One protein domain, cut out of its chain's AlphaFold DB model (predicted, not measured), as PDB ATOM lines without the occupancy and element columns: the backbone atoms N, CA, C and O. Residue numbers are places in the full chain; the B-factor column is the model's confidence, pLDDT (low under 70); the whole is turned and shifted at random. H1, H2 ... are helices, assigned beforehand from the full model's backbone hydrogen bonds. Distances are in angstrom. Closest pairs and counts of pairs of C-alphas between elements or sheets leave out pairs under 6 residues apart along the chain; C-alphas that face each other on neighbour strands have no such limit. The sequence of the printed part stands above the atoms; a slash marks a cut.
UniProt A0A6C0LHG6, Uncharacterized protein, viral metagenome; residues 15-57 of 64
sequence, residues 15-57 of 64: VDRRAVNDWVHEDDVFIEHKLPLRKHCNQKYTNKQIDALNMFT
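AT A GLANCE: This is residues 15 to 57 of the 64 residues of an uncharacterized protein of viral metagenome (UniProt A0A6C0LHG6). What would one see first? A short helix, H1, sits by itself at one end, and at the other H2 and H3 pack crosswise on each other, joined by a wide loop, residues 33 to 46. What is the make-up? The printed part has 43 residues with three named helices, in the order H1, H2, H3, and no named strand; the class is all helix. How large is it? It is compact, with a radius of gyration of the C-alphas of 10.3 A and spans of 27 by 19 by 18 A.

HOW THE PARTS SIT: Which helices touch? H1, residues 15 to 19, is apart from H2, residues 25 to 32, and from H3, residues 47 to 56. H2 and H3 touch, and their closest C-alphas, those of Val 29 and Ala 52, are 6.8 A apart. At what angle do these two stand? They are only just about perpendicular, at 72 degrees. How are the helix backbones? In H1 and H2 every O i to N i+4 pair is within hydrogen-bond range, and in H3 5 of 6 are.

IN THESE COORDINATES: Where does the first helix lie? H1 begins at C-alpha 15, at (-15.647, -52.308, 4.307), and measures 6.0 A from first to last C-alpha. How long are the others? H2 measures 11.1 A from C-alpha 25, at (-20.002, -44.525, 13.664), to C-alpha 32. H3 measures 14.7 A and ends at C-alpha 56, at (-28.724, -40.611, 17.173).

THE WHOLE: How far does it reach? The two C-alphas farthest apart, those of Val 20 and Asn 47, are 28.5 A apart. Is there a cut or a long link? The printed part has no cut; the link from H1 to H2 is tight, with 5 residues, and that from H2 to H3 is long, with 14. Where is confidence low? The mean pLDDT of the printed part is 84.7, and residues 56 to 57 are under 70.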
ATOM      1  N   VAL A  15     -16.681 -51.279   4.441       77.06
ATOM      2  CA  VAL A  15     -15.647 -52.308   4.307       77.06
ATOM      3  C   VAL A  15     -14.266 -51.680   4.166       77.06
ATOM      4  O   VAL A  15     -13.366 -52.062   4.903       77.06
ATOM      5  N   ASP A  16     -14.113 -50.697   3.279       80.50
ATOM      6  CA  ASP A  16     -12.840 -50.014   3.043       80.50
ATOM      7  C   ASP A  16     -12.392 -49.259   4.295       80.50
ATOM      8  O   ASP A  16     -11.229 -49.342   4.679       80.50
ATOM      9  N   ARG A  17     -13.329 -48.588   4.982       81.88
ATOM     10  CA  ARG A  17     -13.047 -47.881   6.241       81.88
ATOM     11  C   ARG A  17     -12.553 -48.846   7.316       81.88
ATOM     12  O   ARG A  17     -11.482 -48.636   7.876       81.88
ATOM     13  N   ARG A  18     -13.252 -49.964   7.534       84.62
ATOM     14  CA  ARG A  18     -12.803 -50.997   8.483       84.62
ATOM     15  C   ARG A  18     -11.477 -51.641   8.070       84.62
ATOM     16  O   ARG A  18     -10.668 -51.945   8.937       84.62
ATOM     17  N   ALA A  19     -11.231 -51.828   6.772       85.56
ATOM     18  CA  ALA A  19      -9.993 -52.425   6.271       85.56
ATOM     19  C   ALA A  19      -8.754 -51.574   6.587       85.56
ATOM     20  O   ALA A  19      -7.671 -52.120   6.785       85.56
ATOM     21  N   VAL A  20      -8.916 -50.252   6.684       87.12
ATOM     22  CA  VAL A  20      -7.851 -49.330   7.111       87.12
ATOM     23  C   VAL A  20      -7.922 -48.980   8.605       87.12
ATOM     24  O   VAL A  20      -7.232 -48.063   9.041       87.12
ATOM     25  N   ASN A  21      -8.726 -49.707   9.395       82.12
ATOM     26  CA  ASN A  21      -9.026 -49.412  10.805       82.12
ATOM     27  C   ASN A  21      -9.531 -47.975  11.042       82.12
ATOM     28  O   ASN A  21      -9.312 -47.400  12.108       82.12
ATOM     29  N   ASP A  22     -10.194 -47.384  10.048       82.81
ATOM     30  CA  ASP A  22     -10.872 -46.104  10.198       82.81
ATOM     31  C   ASP A  22     -12.183 -46.291  10.966       82.81
ATOM     32  O   ASP A  22     -12.834 -47.340  10.930       82.81
ATOM     33  N   TRP A  23     -12.563 -45.242  11.681       81.81
ATOM     34  CA  TRP A  23     -13.696 -45.254  12.582       81.81
ATOM     35  C   TRP A  23     -15.025 -45.243  11.826       81.81
ATOM     36  O   TRP A  23     -15.266 -44.409  10.948       81.81
ATOM     37  N   VAL A  24     -15.932 -46.134  12.215       85.00
ATOM     38  CA  VAL A  24     -17.265 -46.266  11.631       85.00
ATOM     39  C   VAL A  24     -18.308 -46.040  12.718       85.00
ATOM     40  O   VAL A  24     -18.549 -46.911  13.542       85.00
ATOM     41  N   HIS A  25     -18.980 -44.890  12.677       83.12
ATOM     42  CA  HIS A  25     -20.002 -44.525  13.664       83.12
ATOM     43  C   HIS A  25     -21.143 -45.555  13.792       83.12
ATOM     44  O   HIS A  25     -21.602 -45.836  14.893       83.12
ATOM     45  N   GLU A  26     -21.576 -46.151  12.675       85.62
ATOM     46  CA  GLU A  26     -22.581 -47.226  12.671       85.62
ATOM     47  C   GLU A  26     -22.173 -48.408  13.568       85.62
ATOM     48  O   GLU A  26     -23.040 -49.026  14.185       85.62
ATOM     49  N   ASP A  27     -20.873 -48.712  13.654       88.81
ATOM     50  CA  ASP A  27     -20.387 -49.856  14.420       88.81
ATOM     51  C   ASP A  27     -20.611 -49.645  15.908       88.81
ATOM     52  O   ASP A  27     -21.123 -50.545  16.568       88.81
ATOM     53  N   ASP A  28     -20.320 -48.449  16.413       89.06
ATOM     54  CA  ASP A  28     -20.540 -48.110  17.817       89.06
ATOM     55  C   ASP A  28     -22.028 -48.184  18.170       89.06
ATOM     56  O   ASP A  28     -22.400 -48.871  19.123       89.06
ATOM     57  N   VAL A  29     -22.888 -47.568  17.348       89.00
ATOM     58  CA  VAL A  29     -24.348 -47.594  17.538       89.00
ATOM     59  C   VAL A  29     -24.857 -49.035  17.557       89.00
ATOM     60  O   VAL A  29     -25.652 -49.428  18.410       89.00
ATOM     61  N   PHE A  30     -24.401 -49.877  16.634       91.75
ATOM     62  CA  PHE A  30     -24.866 -51.257  16.578       91.75
ATOM     63  C   PHE A  30     -24.286 -52.124  17.694       91.75
ATOM     64  O   PHE A  30     -25.016 -52.954  18.230       91.75
ATOM     65  N   ILE A  31     -23.032 -51.922  18.099       92.56
ATOM     66  CA  ILE A  31     -22.430 -52.631  19.234       92.56
ATOM     67  C   ILE A  31     -23.173 -52.287  20.529       92.56
ATOM     68  O   ILE A  31     -23.559 -53.201  21.264       92.56
ATOM     69  N   GLU A  32     -23.444 -51.004  20.778       92.12
ATOM     70  CA  GLU A  32     -24.183 -50.533  21.953       92.12
ATOM     71  C   GLU A  32     -25.590 -51.145  22.014       92.12
ATOM     72  O   GLU A  32     -26.011 -51.682  23.043       92.12
ATOM     73  N   HIS A  33     -26.289 -51.174  20.877       90.75
ATOM     74  CA  HIS A  33     -27.633 -51.739  20.768       90.75
ATOM     75  C   HIS A  33     -27.667 -53.268  20.564       90.75
ATOM     76  O   HIS A  33     -28.747 -53.837  20.368       90.75
ATOM     77  N   LYS A  34     -26.520 -53.963  20.627       94.88
ATOM     78  CA  LYS A  34     -26.390 -55.418  20.383       94.88
ATOM     79  C   LYS A  34     -26.981 -55.860  19.034       94.88
ATOM     80  O   LYS A  34     -27.577 -56.934  18.913       94.88
ATOM     81  N   LEU A  35     -26.834 -55.020  18.016       92.31
ATOM     82  CA  LEU A  35     -27.272 -55.252  16.647       92.31
ATOM     83  C   LEU A  35     -26.122 -55.798  15.789       92.31
ATOM     84  O   LEU A  35     -24.955 -55.485  16.023       92.31
ATOM     85  N   PRO A  36     -26.427 -56.618  14.768       92.06
ATOM     86  CA  PRO A  36     -25.400 -57.111  13.866       92.06
ATOM     87  C   PRO A  36     -24.810 -55.964  13.042       92.06
ATOM     88  O   PRO A  36     -25.543 -55.157  12.470       92.06
ATOM     89  N   LEU A  37     -23.485 -55.946  12.912       90.25
ATOM     90  CA  LEU A  37     -22.797 -55.050  11.990       90.25
ATOM     91  C   LEU A  37     -23.113 -55.430  10.541       90.25
ATOM     92  O   LEU A  37     -23.168 -56.615  10.191       90.25
ATOM     93  N   ARG A  38     -23.292 -54.439   9.663       87.50
ATOM     94  CA  ARG A  38     -23.416 -54.718   8.228       87.50
ATOM     95  C   ARG A  38     -22.101 -55.250   7.682       87.50
ATOM     96  O   ARG A  38     -21.036 -54.752   8.032       87.50
ATOM     97  N   LYS A  39     -22.164 -56.239   6.794       84.44
ATOM     98  CA  LYS A  39     -20.979 -56.857   6.178       84.44
ATOM     99  C   LYS A  39     -20.438 -56.055   5.000       84.44
ATOM    100  O   LYS A  39     -19.251 -56.123   4.715       84.44
ATOM    101  N   HIS A  40     -21.310 -55.331   4.302       81.62
ATOM    102  CA  HIS A  40     -20.964 -54.534   3.131       81.62
ATOM    103  C   HIS A  40     -21.967 -53.400   2.911       81.62
ATOM    104  O   HIS A  40     -23.093 -53.432   3.405       81.62
ATOM    105  N   CYS A  41     -21.582 -52.423   2.094       78.06
ATOM    106  CA  CYS A  41     -22.349 -51.196   1.859       78.06
ATOM    107  C   CYS A  41     -23.725 -51.421   1.241       78.06
ATOM    108  O   CYS A  41     -24.670 -50.708   1.564       78.06
ATOM    109  N   ASN A  42     -23.847 -52.465   0.419       77.69
ATOM    110  CA  ASN A  42     -25.094 -52.821  -0.256       77.69
ATOM    111  C   ASN A  42     -26.076 -53.591   0.643       77.69
ATOM    112  O   ASN A  42     -27.172 -53.939   0.205       77.69
ATOM    113  N   GLN A  43     -25.692 -53.912   1.884       81.06
ATOM    114  CA  GLN A  43     -26.597 -54.565   2.820       81.06
ATOM    115  C   GLN A  43     -27.610 -53.528   3.300       81.06
ATOM    116  O   GLN A  43     -27.236 -52.502   3.877       81.06
ATOM    117  N   LYS A  44     -28.893 -53.804   3.059       83.88
ATOM    118  CA  LYS A  44     -29.988 -52.979   3.571       83.88
ATOM    119  C   LYS A  44     -30.028 -53.056   5.094       83.88
ATOM    120  O   LYS A  44     -29.778 -54.118   5.669       83.88
ATOM    121  N   TYR A  45     -30.379 -51.942   5.724       86.56
ATOM    122  CA  TYR A  45     -30.663 -51.929   7.150       86.56
ATOM    123  C   TYR A  45     -31.946 -52.708   7.453       86.56
ATOM    124  O   TYR A  45     -32.903 -52.703   6.678       86.56
ATOM    125  N   THR A  46     -31.954 -53.364   8.605       89.81
ATOM    126  CA  THR A  46     -33.178 -53.851   9.247       89.81
ATOM    127  C   THR A  46     -33.890 -52.697   9.950       89.81
ATOM    128  O   THR A  46     -33.252 -51.705  10.300       89.81
ATOM    129  N   ASN A  47     -35.186 -52.843  10.237       91.00
ATOM    130  CA  ASN A  47     -35.939 -51.805  10.956       91.00
ATOM    131  C   ASN A  47     -35.281 -51.442  12.296       91.00
ATOM    132  O   ASN A  47     -35.080 -50.272  12.569       91.00
ATOM    133  N   LYS A  48     -34.799 -52.431  13.061       89.81
ATOM    134  CA  LYS A  48     -34.103 -52.187  14.338       89.81
ATOM    135  C   LYS A  48     -32.824 -51.356  14.194       89.81
ATOM    136  O   LYS A  48     -32.498 -50.574  15.074       89.81
ATOM    137  N   GLN A  49     -32.084 -51.553  13.103       88.06
ATOM    138  CA  GLN A  49     -30.881 -50.775  12.803       88.06
ATOM    139  C   GLN A  49     -31.222 -49.346  12.384       88.06
ATOM    140  O   GLN A  49     -30.526 -48.421  12.784       88.06
ATOM    141  N   ILE A  50     -32.294 -49.173  11.606       88.62
ATOM    142  CA  ILE A  50     -32.822 -47.850  11.256       88.62
ATOM    143  C   ILE A  50     -33.253 -47.118  12.526       88.62
ATOM    144  O   ILE A  50     -32.848 -45.982  12.723       88.62
ATOM    145  N   ASP A  51     -34.002 -47.781  13.408       89.31
ATOM    146  CA  ASP A  51     -34.462 -47.202  14.671       89.31
ATOM    147  C   ASP A  51     -33.280 -46.769  15.547       89.31
ATOM    148  O   ASP A  51     -33.256 -45.636  16.017       89.31
ATOM    149  N   ALA A  52     -32.261 -47.626  15.697       87.38
ATOM    150  CA  ALA A  52     -31.058 -47.296  16.460       87.38
ATOM    151  C   ALA A  52     -30.306 -46.097  15.863       87.38
ATOM    152  O   ALA A  52     -29.965 -45.177  16.593       87.38
ATOM    153  N   LEU A  53     -30.099 -46.051  14.542       83.81
ATOM    154  CA  LEU A  53     -29.463 -44.898  13.889       83.81
ATOM    155  C   LEU A  53     -30.302 -43.623  14.032       83.81
ATOM    156  O   LEU A  53     -29.750 -42.547  14.256       83.81
ATOM    157  N   ASN A  54     -31.626 -43.752  13.947       82.38
ATOM    158  CA  ASN A  54     -32.546 -42.630  14.055       82.38
ATOM    159  C   ASN A  54     -32.537 -41.999  15.452       82.38
ATOM    160  O   ASN A  54     -32.683 -40.781  15.559       82.38
ATOM    161  N   MET A  55     -32.308 -42.799  16.503       72.06
ATOM    162  CA  MET A  55     -32.139 -42.302  17.874       72.06
ATOM    163  C   MET A  55     -30.924 -41.371  18.028       72.06
ATOM    164  O   MET A  55     -30.941 -40.520  18.910       72.06
ATOM    165  N   PHE A  56     -29.908 -41.483  17.163       63.62
ATOM    166  CA  PHE A  56     -28.724 -40.611  17.173       63.62
ATOM    167  C   PHE A  56     -28.804 -39.444  16.174       63.62
ATOM    168  O   PHE A  56     -28.029 -38.495  16.279       63.62
ATOM    169  N   THR A  57     -29.756 -39.457  15.235       54.97
ATOM    170  CA  THR A  57     -30.046 -38.326  14.328       54.97
ATOM    171  C   THR A  57     -31.077 -37.343  14.883       54.97
ATOM    172  O   THR A  57     -31.832 -36.743  14.118       54.97
TER     173      THR A  57